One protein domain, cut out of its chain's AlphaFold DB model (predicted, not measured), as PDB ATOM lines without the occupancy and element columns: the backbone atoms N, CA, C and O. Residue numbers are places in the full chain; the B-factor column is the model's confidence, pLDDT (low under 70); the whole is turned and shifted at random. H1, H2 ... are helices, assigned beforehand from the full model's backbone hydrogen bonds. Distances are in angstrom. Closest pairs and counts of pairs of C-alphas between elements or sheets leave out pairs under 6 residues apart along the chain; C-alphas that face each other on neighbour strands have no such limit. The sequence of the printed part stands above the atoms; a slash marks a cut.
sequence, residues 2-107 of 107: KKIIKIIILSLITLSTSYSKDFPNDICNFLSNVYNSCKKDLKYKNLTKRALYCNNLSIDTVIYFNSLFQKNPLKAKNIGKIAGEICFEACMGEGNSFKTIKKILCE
ATOM      1  N   LYS A   2     135.273 155.861 166.797       35.91
ATOM      2  CA  LYS A   2     134.633 155.082 165.700       35.91
ATOM      3  C   LYS A   2     134.888 155.601 164.265       35.91
ATOM      4  O   LYS A   2     134.955 154.802 163.338       35.91
ATOM      5  N   LYS A   3     135.043 156.919 164.067       34.91
ATOM      6  CA  LYS A   3     135.291 157.523 162.738       34.91
ATOM      7  C   LYS A   3     136.719 157.301 162.214       34.91
ATOM      8  O   LYS A   3     136.879 157.084 161.023       34.91
ATOM      9  N   ILE A   4     137.729 157.285 163.091       43.03
ATOM     10  CA  ILE A   4     139.142 157.079 162.712       43.03
ATOM     11  C   ILE A   4     139.373 155.625 162.277       43.03
ATOM     12  O   ILE A   4     139.981 155.379 161.242       43.03
ATOM     13  N   ILE A   5     138.792 154.666 163.008       38.91
ATOM     14  CA  ILE A   5     138.853 153.233 162.672       38.91
ATOM     15  C   ILE A   5     138.221 152.963 161.297       38.91
ATOM     16  O   ILE A   5     138.786 152.226 160.495       38.91
ATOM     17  N   LYS A   6     137.091 153.614 160.980       29.84
ATOM     18  CA  LYS A   6     136.457 153.500 159.659       29.84
ATOM     19  C   LYS A   6     137.348 154.005 158.522       29.84
ATOM     20  O   LYS A   6     137.334 153.385 157.472       29.84
ATOM     21  N   ILE A   7     138.116 155.079 158.718       40.97
ATOM     22  CA  ILE A   7     138.996 155.639 157.677       40.97
ATOM     23  C   ILE A   7     140.176 154.705 157.391       40.97
ATOM     24  O   ILE A   7     140.474 154.475 156.226       40.97
ATOM     25  N   ILE A   8     140.783 154.118 158.430       44.28
ATOM     26  CA  ILE A   8     141.886 153.149 158.293       44.28
ATOM     27  C   ILE A   8     141.410 151.887 157.563       44.28
ATOM     28  O   ILE A   8     142.077 151.390 156.664       44.28
ATOM     29  N   ILE A   9     140.222 151.388 157.905       46.81
ATOM     30  CA  ILE A   9     139.636 150.222 157.235       46.81
ATOM     31  C   ILE A   9     139.280 150.556 155.780       46.81
ATOM     32  O   ILE A   9     139.527 149.746 154.896       46.81
ATOM     33  N   LEU A  10     138.758 151.755 155.500       32.75
ATOM     34  CA  LEU A  10     138.405 152.166 154.139       32.75
ATOM     35  C   LEU A  10     139.638 152.331 153.241       32.75
ATOM     36  O   LEU A  10     139.577 151.946 152.078       32.75
ATOM     37  N   SER A  11     140.748 152.856 153.772       43.22
ATOM     38  CA  SER A  11     142.014 152.955 153.038       43.22
ATOM     39  C   SER A  11     142.671 151.593 152.821       43.22
ATOM     40  O   SER A  11     143.245 151.380 151.759       43.22
ATOM     41  N   LEU A  12     142.531 150.645 153.753       43.72
ATOM     42  CA  LEU A  12     142.925 149.245 153.544       43.72
ATOM     43  C   LEU A  12     142.044 148.536 152.499       43.72
ATOM     44  O   LEU A  12     142.564 147.754 151.705       43.72
ATOM     45  N   ILE A  13     140.741 148.837 152.445       48.88
ATOM     46  CA  ILE A  13     139.808 148.258 151.466       48.88
ATOM     47  C   ILE A  13     140.055 148.814 150.053       48.88
ATOM     48  O   ILE A  13     140.106 148.035 149.103       48.88
ATOM     49  N   THR A  14     140.268 150.123 149.878       46.59
ATOM     50  CA  THR A  14     140.608 150.693 148.557       46.59
ATOM     51  C   THR A  14     141.995 150.272 148.078       46.59
ATOM     52  O   THR A  14     142.185 150.059 146.880       46.59
ATOM     53  N   LEU A  15     142.944 150.064 148.996       45.62
ATOM     54  CA  LEU A  15     144.195 149.376 148.685       45.62
ATOM     55  C   LEU A  15     143.911 147.947 148.195       45.62
ATOM     56  O   LEU A  15     144.378 147.575 147.128       45.62
ATOM     57  N   SER A  16     143.093 147.166 148.908       45.66
ATOM     58  CA  SER A  16     142.809 145.763 148.558       45.66
ATOM     59  C   SER A  16     142.142 145.572 147.188       45.66
ATOM     60  O   SER A  16     142.519 144.663 146.448       45.66
ATOM     61  N   THR A  17     141.219 146.455 146.790       44.34
ATOM     62  CA  THR A  17     140.571 146.396 145.468       44.34
ATOM     63  C   THR A  17     141.474 146.904 144.345       44.34
ATOM     64  O   THR A  17     141.388 146.400 143.226       44.34
ATOM     65  N   SER A  18     142.380 147.847 144.629       45.81
ATOM     66  CA  SER A  18     143.465 148.214 143.712       45.81
ATOM     67  C   SER A  18     144.496 147.091 143.569       45.81
ATOM     68  O   SER A  18     145.078 146.938 142.500       45.81
ATOM     69  N   TYR A  19     144.740 146.321 144.628       46.62
ATOM     70  CA  TYR A  19     145.755 145.275 144.655       46.62
ATOM     71  C   TYR A  19     145.315 143.966 143.992       46.62
ATOM     72  O   TYR A  19     146.163 143.251 143.459       46.62
ATOM     73  N   SER A  20     144.021 143.634 143.994       49.62
ATOM     74  CA  SER A  20     143.533 142.330 143.514       49.62
ATOM     75  C   SER A  20     143.801 142.068 142.026       49.62
ATOM     76  O   SER A  20     144.049 140.926 141.649       49.62
ATOM     77  N   LYS A  21     143.834 143.108 141.179       50.28
ATOM     78  CA  LYS A  21     144.202 142.978 139.752       50.28
ATOM     79  C   LYS A  21     145.699 142.756 139.527       50.28
ATOM     80  O   LYS A  21     146.099 142.245 138.482       50.28
ATOM     81  N   ASP A  22     146.520 143.134 140.500       54.69
ATOM     82  CA  ASP A  22     147.971 143.128 140.394       54.69
ATOM     83  C   ASP A  22     148.622 141.961 141.140       54.69
ATOM     84  O   ASP A  22     149.811 141.748 140.971       54.69
ATOM     85  N   PHE A  23     147.919 141.126 141.894       61.59
ATOM     86  CA  PHE A  23     148.562 140.001 142.586       61.59
ATOM     87  C   PHE A  23     148.740 138.743 141.702       61.59
ATOM     88  O   PHE A  23     148.157 138.660 140.617       61.59
ATOM     89  N   PRO A  24     149.617 137.783 142.071       64.62
ATOM     90  CA  PRO A  24     149.624 136.450 141.475       64.62
ATOM     91  C   PRO A  24     148.249 135.794 141.624       64.62
ATOM     92  O   PRO A  24     147.581 136.008 142.633       64.62
ATOM     93  N   ASN A  25     147.872 134.941 140.665       67.00
ATOM     94  CA  ASN A  25     146.612 134.182 140.708       67.00
ATOM     95  C   ASN A  25     146.448 133.361 142.000       67.00
ATOM     96  O   ASN A  25     145.328 133.059 142.390       67.00
ATOM     97  N   ASP A  26     147.557 133.029 142.665       78.06
ATOM     98  CA  ASP A  26     147.581 132.338 143.949       78.06
ATOM     99  C   ASP A  26     148.228 133.211 145.035       78.06
ATOM    100  O   ASP A  26     149.339 132.976 145.526       78.06
ATOM    101  N   ILE A  27     147.527 134.295 145.368       78.62
ATOM    102  CA  ILE A  27     147.958 135.256 146.382       78.62
ATOM    103  C   ILE A  27     148.140 134.598 147.757       78.62
ATOM    104  O   ILE A  27     149.060 134.927 148.501       78.62
ATOM    105  N   CYS A  28     147.327 133.605 148.090       84.88
ATOM    106  CA  CYS A  28     147.345 132.976 149.405       84.88
ATOM    107  C   CYS A  28     148.575 132.102 149.619       84.88
ATOM    108  O   CYS A  28     149.209 132.185 150.682       84.88
ATOM    109  N   ASN A  29     148.965 131.327 148.604       86.12
ATOM    110  CA  ASN A  29     150.227 130.603 148.658       86.12
ATOM    111  C   ASN A  29     151.415 131.554 148.583       86.12
ATOM    112  O   ASN A  29     152.373 131.360 149.326       86.12
ATOM    113  N   PHE A  30     151.344 132.620 147.783       86.94
ATOM    114  CA  PHE A  30     152.384 133.649 147.770       86.94
ATOM    115  C   PHE A  30     152.656 134.214 149.175       86.94
ATOM    116  O   PHE A  30     153.789 134.151 149.654       86.94
ATOM    117  N   LEU A  31     151.621 134.711 149.866       87.62
ATOM    118  CA  LEU A  31     151.768 135.316 151.196       87.62
ATOM    119  C   LEU A  31     152.292 134.294 152.212       87.62
ATOM    120  O   LEU A  31     153.174 134.604 153.015       87.62
ATOM    121  N   SER A  32     151.772 133.063 152.160       91.00
ATOM    122  CA  SER A  32     152.184 131.977 153.056       91.00
ATOM    123  C   SER A  32     153.642 131.567 152.825       91.00
ATOM    124  O   SER A  32     154.375 131.337 153.786       91.00
ATOM    125  N   ASN A  33     154.091 131.532 151.568       90.50
ATOM    126  CA  ASN A  33     155.468 131.202 151.207       90.50
ATOM    127  C   ASN A  33     156.449 132.268 151.686       90.50
ATOM    128  O   ASN A  33     157.478 131.916 152.263       90.50
ATOM    129  N   VAL A  34     156.128 133.554 151.509       92.06
ATOM    130  CA  VAL A  34     156.963 134.650 152.023       92.06
ATOM    131  C   VAL A  34     157.083 134.561 153.544       92.06
ATOM    132  O   VAL A  34     158.194 134.540 154.073       92.06
ATOM    133  N   TYR A  35     155.954 134.430 154.249       93.75
ATOM    134  CA  TYR A  35     155.942 134.333 155.710       93.75
ATOM    135  C   TYR A  35     156.790 133.156 156.214       93.75
ATOM    136  O   TYR A  35     157.655 133.322 157.073       93.75
ATOM    137  N   ASN A  36     156.594 131.962 155.650       93.75
ATOM    138  CA  ASN A  36     157.323 130.771 156.085       93.75
ATOM    139  C   ASN A  36     158.816 130.823 155.730       93.75
ATOM    140  O   ASN A  36     159.639 130.403 156.541       93.75
ATOM    141  N   SER A  37     159.187 131.378 154.571       93.81
ATOM    142  CA  SER A  37     160.593 131.473 154.138       93.81
ATOM    143  C   SER A  37     161.414 132.443 154.994       93.81
ATOM    144  O   SER A  37     162.618 132.249 155.207       93.81
ATOM    145  N   CYS A  38     160.758 133.483 155.514       95.44
ATOM    146  CA  CYS A  38     161.392 134.512 156.329       95.44
ATOM    147  C   CYS A  38     161.422 134.208 157.828       95.44
ATOM    148  O   CYS A  38     162.110 134.908 158.572       95.44
ATOM    149  N   LYS A  39     160.745 133.151 158.294       94.19
ATOM    150  CA  LYS A  39     160.902 132.682 159.674       94.19
ATOM    151  C   LYS A  39     162.348 132.274 159.932       94.19
ATOM    152  O   LYS A  39     162.918 131.454 159.212       94.19
ATOM    153  N   LYS A  40     162.930 132.828 160.994       90.25
ATOM    154  CA  LYS A  40     164.279 132.502 161.467       90.25
ATOM    155  C   LYS A  40     164.252 132.311 162.976       90.25
ATOM    156  O   LYS A  40     163.616 133.087 163.689       90.25
ATOM    157  N   ASP A  41     164.969 131.304 163.463       88.69
ATOM    158  CA  ASP A  41     165.239 131.191 164.895       88.69
ATOM    159  C   ASP A  41     166.349 132.183 165.258       88.69
ATOM    160  O   ASP A  41     167.518 131.965 164.954       88.69
ATOM    161  N   LEU A  42     165.966 133.312 165.857       87.88
ATOM    162  CA  LEU A  42     166.878 134.380 166.279       87.88
ATOM    163  C   LEU A  42     166.833 134.604 167.794       87.88
ATOM    164  O   LEU A  42     167.219 135.674 168.261       87.88
ATOM    165  N   LYS A  43     166.379 133.609 168.569       83.31
ATOM    166  CA  LYS A  43     166.193 133.712 170.031       83.31
ATOM    167  C   LYS A  43     167.458 134.102 170.806       83.31
ATOM    168  O   LYS A  43     167.375 134.622 171.909       83.31
ATOM    169  N   TYR A  44     168.627 133.866 170.215       86.50
ATOM    170  CA  TYR A  44     169.943 134.182 170.773       86.50
ATOM    171  C   TYR A  44     170.433 135.603 170.443       86.50
ATOM    172  O   TYR A  44     171.477 136.028 170.936       86.50
ATOM    173  N   LYS A  45     169.722 136.353 169.591       88.19
ATOM    174  CA  LYS A  45     170.032 137.756 169.296       88.19
ATOM    175  C   LYS A  45     169.183 138.666 170.181       88.19
ATOM    176  O   LYS A  45     167.990 138.441 170.350       88.19
ATOM    177  N   ASN A  46     169.782 139.744 170.689       93.19
ATOM    178  CA  ASN A  46     169.014 140.811 171.329       93.19
ATOM    179  C   ASN A  46     168.091 141.516 170.315       93.19
ATOM    180  O   ASN A  46     168.288 141.414 169.098       93.19
ATOM    181  N   LEU A  47     167.100 142.253 170.824       89.44
ATOM    182  CA  LEU A  47     166.045 142.855 170.008       89.44
ATOM    183  C   LEU A  47     166.595 143.756 168.890       89.44
ATOM    184  O   LEU A  47     166.159 143.647 167.749       89.44
ATOM    185  N   THR A  48     167.599 144.586 169.181       94.06
ATOM    186  CA  THR A  48     168.200 145.501 168.200       94.06
ATOM    187  C   THR A  48     168.899 144.757 167.064       94.06
ATOM    188  O   THR A  48     168.657 145.042 165.892       94.06
ATOM    189  N   LYS A  49     169.745 143.765 167.382       94.19
ATOM    190  CA  LYS A  49     170.434 142.952 166.364       94.19
ATOM    191  C   LYS A  49     169.444 142.134 165.542       94.19
ATOM    192  O   LYS A  49     169.674 141.915 164.354       94.19
ATOM    193  N   ARG A  50     168.363 141.674 166.174       91.69
ATOM    194  CA  ARG A  50     167.272 140.974 165.501       91.69
ATOM    195  C   ARG A  50     166.565 141.892 164.506       91.69
ATOM    196  O   ARG A  50     166.486 141.534 163.339       91.69
ATOM    197  N   ALA A  51     166.149 143.083 164.938       93.50
ATOM    198  CA  ALA A  51     165.483 144.063 164.085       93.50
ATOM    199  C   ALA A  51     166.350 144.456 162.880       93.50
ATOM    200  O   ALA A  51     165.857 144.454 161.758       93.50
ATOM    201  N   LEU A  52     167.649 144.703 163.086       96.31
ATOM    202  CA  LEU A  52     168.572 145.018 161.991       96.31
ATOM    203  C   LEU A  52     168.668 143.874 160.971       96.31
ATOM    204  O   LEU A  52     168.569 144.101 159.768       96.31
ATOM    205  N   TYR A  53     168.828 142.637 161.448       95.12
ATOM    206  CA  TYR A  53     168.888 141.463 160.578       95.12
ATOM    207  C   TYR A  53     167.582 141.271 159.793       95.12
ATOM    208  O   TYR A  53     167.611 141.075 158.580       95.12
ATOM    209  N   CYS A  54     166.437 141.368 160.469       95.31
ATOM    210  CA  CYS A  54     165.130 141.218 159.838       95.31
ATOM    211  C   CYS A  54     164.822 142.354 158.856       95.31
ATOM    212  O   CYS A  54     164.189 142.113 157.833       95.31
ATOM    213  N   ASN A  55     165.303 143.570 159.122       96.62
ATOM    214  CA  ASN A  55     165.188 144.694 158.200       96.62
ATOM    215  C   ASN A  55     165.984 144.453 156.911       96.62
ATOM    216  O   ASN A  55     165.462 144.677 155.825       96.62
ATOM    217  N   ASN A  56     167.208 143.930 157.013       96.56
ATOM    218  CA  ASN A  56     167.995 143.584 155.826       96.56
ATOM    219  C   ASN A  56     167.296 142.498 154.996       96.56
ATOM    220  O   ASN A  56     167.102 142.675 153.799       96.56
ATOM    221  N   LEU A  57     166.814 141.432 155.645       95.31
ATOM    222  CA  LEU A  57     166.062 140.369 154.971       95.31
ATOM    223  C   LEU A  57     164.780 140.895 154.293       95.31
ATOM    224  O   LEU A  57     164.420 140.464 153.196       95.31
ATOM    225  N   SER A  58     164.093 141.841 154.939       96.12
ATOM    226  CA  SER A  58     162.922 142.527 154.387       96.12
ATOM    227  C   SER A  58     163.271 143.307 153.119       96.12
ATOM    228  O   SER A  58     162.593 143.153 152.104       96.12
ATOM    229  N   ILE A  59     164.358 144.084 153.137       96.00
ATOM    230  CA  ILE A  59     164.836 144.849 151.977       96.00
ATOM    231  C   ILE A  59     165.207 143.916 150.821       96.00
ATOM    232  O   ILE A  59     164.762 144.146 149.696       96.00
ATOM    233  N   ASP A  60     165.945 142.839 151.091       94.69
ATOM    234  CA  ASP A  60     166.313 141.847 150.071       94.69
ATOM    235  C   ASP A  60     165.066 141.234 149.420       94.69
ATOM    236  O   ASP A  60     164.988 141.079 148.199       94.69
ATOM    237  N   THR A  61     164.038 140.970 150.229       92.38
ATOM    238  CA  THR A  61     162.742 140.464 149.762       92.38
ATOM    239  C   THR A  61     162.022 141.480 148.872       92.38
ATOM    240  O   THR A  61     161.507 141.116 147.812       92.38
ATOM    241  N   VAL A  62     162.014 142.763 149.253       92.62
ATOM    242  CA  VAL A  62     161.444 143.847 148.431       92.62
ATOM    243  C   VAL A  62     162.151 143.916 147.078       92.62
ATOM    244  O   VAL A  62     161.488 143.978 146.043       92.62
ATOM    245  N   ILE A  63     163.487 143.891 147.073       91.06
ATOM    246  CA  ILE A  63     164.298 143.966 145.851       91.06
ATOM    247  C   ILE A  63     164.007 142.769 144.942       91.06
ATOM    248  O   ILE A  63     163.741 142.954 143.751       91.06
ATOM    249  N   TYR A  64     163.990 141.558 145.505       89.12
ATOM    250  CA  TYR A  64     163.687 140.330 144.773       89.12
ATOM    251  C   TYR A  64     162.334 140.417 144.060       89.12
ATOM    252  O   TYR A  64     162.263 140.273 142.838       89.12
ATOM    253  N   PHE A  65     161.261 140.738 144.782       85.69
ATOM    254  CA  PHE A  65     159.937 140.810 144.166       85.69
ATOM    255  C   PHE A  65     159.784 141.997 143.212       85.69
ATOM    256  O   PHE A  65     159.160 141.846 142.163       85.69
ATOM    257  N   ASN A  66     160.417 143.139 143.489       86.19
ATOM    258  CA  ASN A  66     160.443 144.245 142.532       86.19
ATOM    259  C   ASN A  66     161.085 143.824 141.197       86.19
ATOM    260  O   ASN A  66     160.615 144.233 140.136       86.19
ATOM    261  N   SER A  67     162.128 142.986 141.242       85.50
ATOM    262  CA  SER A  67     162.797 142.473 140.041       85.50
ATOM    263  C   SER A  67     161.941 141.478 139.244       85.50
ATOM    264  O   SER A  67     161.922 141.530 138.016       85.50
ATOM    265  N   LEU A  68     161.153 140.633 139.918       82.12
ATOM    266  CA  LEU A  68     160.271 139.658 139.262       82.12
ATOM    267  C   LEU A  68     159.132 140.306 138.464       82.12
ATOM    268  O   LEU A  68     158.687 139.762 137.455       82.12
ATOM    269  N   PHE A  69     158.656 141.472 138.902       78.00
ATOM    270  CA  PHE A  69     157.498 142.147 138.311       78.00
ATOM    271  C   PHE A  69     157.868 143.395 137.497       78.00
ATOM    272  O   PHE A  69     156.994 144.215 137.224       78.00
ATOM    273  N   GLN A  70     159.124 143.540 137.052       75.88
ATOM    274  CA  GLN A  70     159.628 144.733 136.344       75.88
ATOM    275  C   GLN A  70     158.762 145.211 135.165       75.88
ATOM    276  O   GLN A  70     158.711 146.406 134.888       75.88
ATOM    277  N   LYS A  71     158.039 144.301 134.494       79.00
ATOM    278  CA  LYS A  71     157.119 144.631 133.389       79.00
ATOM    279  C   LYS A  71     155.903 145.469 133.817       79.00
ATOM    280  O   LYS A  71     155.254 146.062 132.965       79.00
ATOM    281  N   ASN A  72     155.587 145.523 135.114       79.56
ATOM    282  CA  ASN A  72     154.559 146.386 135.691       79.56
ATOM    283  C   ASN A  72     155.105 147.025 136.991       79.56
ATOM    284  O   ASN A  72     155.017 146.421 138.062       79.56
ATOM    285  N   PRO A  73     155.663 148.248 136.916       76.44
ATOM    286  CA  PRO A  73     156.336 148.899 138.045       76.44
ATOM    287  C   PRO A  73     155.448 149.120 139.275       76.44
ATOM    288  O   PRO A  73     155.926 149.048 140.409       76.44
ATOM    289  N   LEU A  74     154.155 149.384 139.066       75.44
ATOM    290  CA  LEU A  74     153.209 149.610 140.159       75.44
ATOM    291  C   LEU A  74     152.926 148.300 140.903       75.44
ATOM    292  O   LEU A  74     153.052 148.245 142.128       75.44
ATOM    293  N   LYS A  75     152.644 147.230 140.150       73.12
ATOM    294  CA  LYS A  75     152.501 145.860 140.664       73.12
ATOM    295  C   LYS A  75     153.752 145.408 141.409       73.12
ATOM    296  O   LYS A  75     153.647 144.920 142.530       73.12
ATOM    297  N   ALA A  76     154.927 145.643 140.828       76.94
ATOM    298  CA  ALA A  76     156.213 145.333 141.437       76.94
ATOM    299  C   ALA A  76     156.363 145.991 142.808       76.94
ATOM    300  O   ALA A  76     156.503 145.289 143.807       76.94
ATOM    301  N   LYS A  77     156.215 147.318 142.867       81.12
ATOM    302  CA  LYS A  77     156.339 148.098 144.102       81.12
ATOM    303  C   LYS A  77     155.373 147.626 145.191       81.12
ATOM    304  O   LYS A  77     155.749 147.546 146.360       81.12
ATOM    305  N   ASN A  78     154.133 147.334 144.811       83.00
ATOM    306  CA  ASN A  78     153.082 146.932 145.737       83.00
ATOM    307  C   ASN A  78     153.331 145.534 146.317       83.00
ATOM    308  O   ASN A  78     153.320 145.368 147.539       83.00
ATOM    309  N   ILE A  79     153.629 144.555 145.458       83.94
ATOM    310  CA  ILE A  79     153.945 143.189 145.884       83.94
ATOM    311  C   ILE A  79     155.231 143.171 146.709       83.94
ATOM    312  O   ILE A  79     155.260 142.559 147.775       83.94
ATOM    313  N   GLY A  80     156.275 143.866 146.251       88.12
ATOM    314  CA  GLY A  80     157.558 143.937 146.942       88.12
ATOM    315  C   GLY A  80     157.413 144.485 148.355       88.12
ATOM    316  O   GLY A  80     157.910 143.873 149.297       88.12
ATOM    317  N   LYS A  81     156.661 145.579 148.531       89.31
ATOM    318  CA  LYS A  81     156.415 146.163 149.856       89.31
ATOM    319  C   LYS A  81     155.679 145.198 150.792       89.31
ATOM    320  O   LYS A  81     156.108 145.028 151.929       89.31
ATOM    321  N   ILE A  82     154.612 144.557 150.315       88.81
ATOM    322  CA  ILE A  82     153.825 143.606 151.117       88.81
ATOM    323  C   ILE A  82     154.670 142.385 151.493       88.81
ATOM    324  O   ILE A  82     154.653 141.950 152.644       88.81
ATOM    325  N   ALA A  83     155.463 141.869 150.554       91.44
ATOM    326  CA  ALA A  83     156.380 140.773 150.822       91.44
ATOM    327  C   ALA A  83     157.441 141.155 151.864       91.44
ATOM    328  O   ALA A  83     157.691 140.392 152.796       91.44
ATOM    329  N   GLY A  84     158.023 142.352 151.747       93.75
ATOM    330  CA  GLY A  84     158.984 142.879 152.712       93.75
ATOM    331  C   GLY A  84     158.415 142.980 154.125       93.75
ATOM    332  O   GLY A  84     159.061 142.543 155.077       93.75
ATOM    333  N   GLU A  85     157.204 143.515 154.272       92.44
ATOM    334  CA  GLU A  85     156.541 143.669 155.573       92.44
ATOM    335  C   GLU A  85     156.258 142.314 156.235       92.44
ATOM    336  O   GLU A  85     156.647 142.081 157.380       92.44
ATOM    337  N   ILE A  86     155.664 141.382 155.484       93.69
ATOM    338  CA  ILE A  86     155.394 140.016 155.956       93.69
ATOM    339  C   ILE A  86     156.693 139.312 156.354       93.69
ATOM    340  O   ILE A  86     156.741 138.615 157.369       93.69
ATOM    341  N   CYS A  87     157.751 139.503 155.568       94.88
ATOM    342  CA  CYS A  87     159.051 138.913 155.832       94.88
ATOM    343  C   CYS A  87     159.684 139.446 157.126       94.88
ATOM    344  O   CYS A  87     160.207 138.669 157.931       94.88
ATOM    345  N   PHE A  88     159.599 140.761 157.352       95.25
ATOM    346  CA  PHE A  88     160.093 141.393 158.572       95.25
ATOM    347  C   PHE A  88     159.391 140.828 159.810       95.25
ATOM    348  O   PHE A  88     160.063 140.352 160.725       95.25
ATOM    349  N   GLU A  89     158.053 140.818 159.819       93.19
ATOM    350  CA  GLU A  89     157.276 140.286 160.944       93.19
ATOM    351  C   GLU A  89     157.601 138.815 161.211       93.19
ATOM    352  O   GLU A  89     157.867 138.435 162.352       93.19
ATOM    353  N   ALA A  90     157.639 137.987 160.162       94.69
ATOM    354  CA  ALA A  90     157.964 136.569 160.288       94.69
ATOM    355  C   ALA A  90     159.335 136.347 160.944       94.69
ATOM    356  O   ALA A  90     159.486 135.502 161.829       94.69
ATOM    357  N   CYS A  91     160.333 137.137 160.545       95.50
ATOM    358  CA  CYS A  91     161.677 137.103 161.116       95.50
ATOM    359  C   CYS A  91     161.701 137.598 162.579       95.50
ATOM    360  O   CYS A  91     162.378 137.024 163.447       95.50
ATOM    361  N   MET A  92     160.894 138.613 162.895       93.88
ATOM    362  CA  MET A  92     160.668 139.107 164.258       93.88
ATOM    363  C   MET A  92     159.827 138.154 165.124       93.88
ATOM    364  O   MET A  92     159.740 138.344 166.337       93.88
ATOM    365  N   GLY A  93     159.326 137.048 164.561       90.88
ATOM    366  CA  GLY A  93     158.494 136.077 165.276       90.88
ATOM    367  C   GLY A  93     157.077 136.589 165.535       90.88
ATOM    368  O   GLY A  93     156.385 136.069 166.406       90.88
ATOM    369  N   GLU A  94     156.667 137.605 164.784       88.31
ATOM    370  CA  GLU A  94     155.343 138.205 164.793       88.31
ATOM    371  C   GLU A  94     154.517 137.680 163.600       88.31
ATOM    372  O   GLU A  94     154.901 136.729 162.904       88.31
ATOM    373  N   GLY A  95     153.333 138.246 163.373       84.50
ATOM    374  CA  GLY A  95     152.490 137.877 162.232       84.50
ATOM    375  C   GLY A  95     151.145 138.589 162.199       84.50
ATOM    376  O   GLY A  95     150.154 137.991 161.774       84.50
ATOM    377  N   ASN A  96     151.073 139.817 162.711       84.00
ATOM    378  CA  ASN A  96     149.823 140.567 162.774       84.00
ATOM    379  C   ASN A  96     149.439 141.092 161.388       84.00
ATOM    380  O   ASN A  96     148.303 140.868 160.955       84.00
ATOM    381  N   SER A  97     150.381 141.698 160.662       79.12
ATOM    382  CA  SER A  97     150.197 142.075 159.260       79.12
ATOM    383  C   SER A  97     149.964 140.847 158.389       79.12
ATOM    384  O   SER A  97     149.014 140.852 157.612       79.12
ATOM    385  N   PHE A  98     150.717 139.749 158.563       85.81
ATOM    386  CA  PHE A  98     150.456 138.512 157.803       85.81
ATOM    387  C   PHE A  98     149.016 138.004 157.983       85.81
ATOM    388  O   PHE A  98     148.322 137.777 156.992       85.81
ATOM    389  N   LYS A  99     148.538 137.866 159.229       87.19
ATOM    390  CA  LYS A  99     147.161 137.423 159.517       87.19
ATOM    391  C   LYS A  99     146.120 138.375 158.933       87.19
ATOM    392  O   LYS A  99     145.139 137.920 158.353       87.19
ATOM    393  N   THR A 100     146.336 139.682 159.072       84.56
ATOM    394  CA  THR A 100     145.402 140.708 158.588       84.56
ATOM    395  C   THR A 100     145.321 140.711 157.064       84.56
ATOM    396  O   THR A 100     144.229 140.658 156.507       84.56
ATOM    397  N   ILE A 101     146.468 140.717 156.383       79.81
ATOM    398  CA  ILE A 101     146.550 140.734 154.918       79.81
ATOM    399  C   ILE A 101     145.992 139.433 154.343       79.81
ATOM    400  O   ILE A 101     145.199 139.479 153.404       79.81
ATOM    401  N   LYS A 102     146.346 138.282 154.930       83.31
ATOM    402  CA  LYS A 102     145.795 136.987 154.522       83.31
ATOM    403  C   LYS A 102     144.273 136.981 154.655       83.31
ATOM    404  O   LYS A 102     143.605 136.640 153.694       83.31
ATOM    405  N   LYS A 103     143.723 137.444 155.780       82.75
ATOM    406  CA  LYS A 103     142.270 137.525 155.969       82.75
ATOM    407  C   LYS A 103     141.577 138.426 154.942       82.75
ATOM    408  O   LYS A 103     140.477 138.123 154.531       82.75
ATOM    409  N   ILE A 104     142.193 139.537 154.538       79.62
ATOM    410  CA  ILE A 104     141.590 140.457 153.555       79.62
ATOM    411  C   ILE A 104     141.619 139.875 152.135       79.62
ATOM    412  O   ILE A 104     140.728 140.159 151.340       79.62
ATOM    413  N   LEU A 105     142.673 139.131 151.787       76.69
ATOM    414  CA  LEU A 105     142.935 138.708 150.409       76.69
ATOM    415  C   LEU A 105     142.579 137.240 150.123       76.69
ATOM    416  O   LEU A 105     142.565 136.860 148.955       76.69
ATOM    417  N   CYS A 106     142.331 136.424 151.152       80.38
ATOM    418  CA  CYS A 106     142.163 134.970 151.035       80.38
ATOM    419  C   CYS A 106     140.901 134.396 151.685       80.38
ATOM    420  O   CYS A 106     140.637 133.210 151.490       80.38
ATOM    421  N   GLU A 107     140.176 135.182 152.481       79.44
ATOM    422  CA  GLU A 107     139.000 134.767 153.263       79.44
ATOM    423  C   GLU A 107     137.853 135.762 153.051       79.44
ATOM    424  O   GLU A 107     136.690 135.306 153.017       79.44
TER     425      GLU A 107
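AT A GLANCE: This is residues 2 to 107 of the 107 residues of an uncharacterized protein of Persephonella sp (UniProt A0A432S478). A helical hairpin of H3 and H4 makes the backbone of this flat domain, with H4 in the middle, and the shorter helices H2 and H5, side by side, pack on the later part of H4. H1 is a loosely attached arm whose residues 2 to 11 stick out from the body. The printed part has 106 residues, with five named helices in the order H1, H2, H3, H4, H5 and no named strand, and its class is all helix. It is compact, with a radius of gyration of the C-alphas of 14.5 A, and spans 41 by 40 by 20 A.

HOW THE PARTS SIT: H3, residues 47 to 68, is the longest helix. It touches H4, residues 73 to 92, closest at the C-alphas of Val 62 and Gly 80, 4.2 A apart; the two form a helical hairpin at a shallow tilt of 27 degrees, opposite ways. H4 is the hub, touching three helices. With residues 83 to 91 alone it touches H2, residues 27 to 38, closest at the C-alphas of Cys 38 and Cys 87, 5.0 A apart, at a steep tilt of 45 degrees, the same way. With residues 85 to 89 alone H4 touches H5, residues 96 to 106, closest at the C-alphas of Ile 86 and Phe 98, 5.5 A apart, at a steep tilt of 46 degrees, opposite ways. H2 and H5 touch at a shallow tilt of 23 degrees, opposite ways, with the C-alphas of Cys 28 and Cys 106 closest at 5.8 A. H1, residues 2 to 19, touches no helix: it is close to but not clearly touching H5, the closest C-alphas being those of Ser 16 and Leu 105, 7.3 A apart. H3 is apart from H1 and from H5. In H1, H2, H3, H4 and H5 every O i to N i+4 pair is within hydrogen-bond range.

IN THESE COORDINATES: H3 measures 31.4 A from first to last C-alpha, and its C-alpha 47 is at (166.045, 142.855, 170.008). H4 measures 28.3 A and H1 25.7 A; H1 begins with C-alpha 2 at (134.633, 155.082, 165.700). H2 has 12 residues and H5 has 11; H5 ends with C-alpha 106 at (142.163, 134.970, 151.035).

THE WHOLE: The C-alphas of Lys 3 and Tyr 44, the two farthest apart, are 42.5 A from each other. The printed part has no cut. The links H3 to H4 and H4 to H5 are tight, those from H1 to H2 and H2 to H3 are short, and no link is long. The mean pLDDT of the printed part is 78.4, and residues 2 to 25 are under 70.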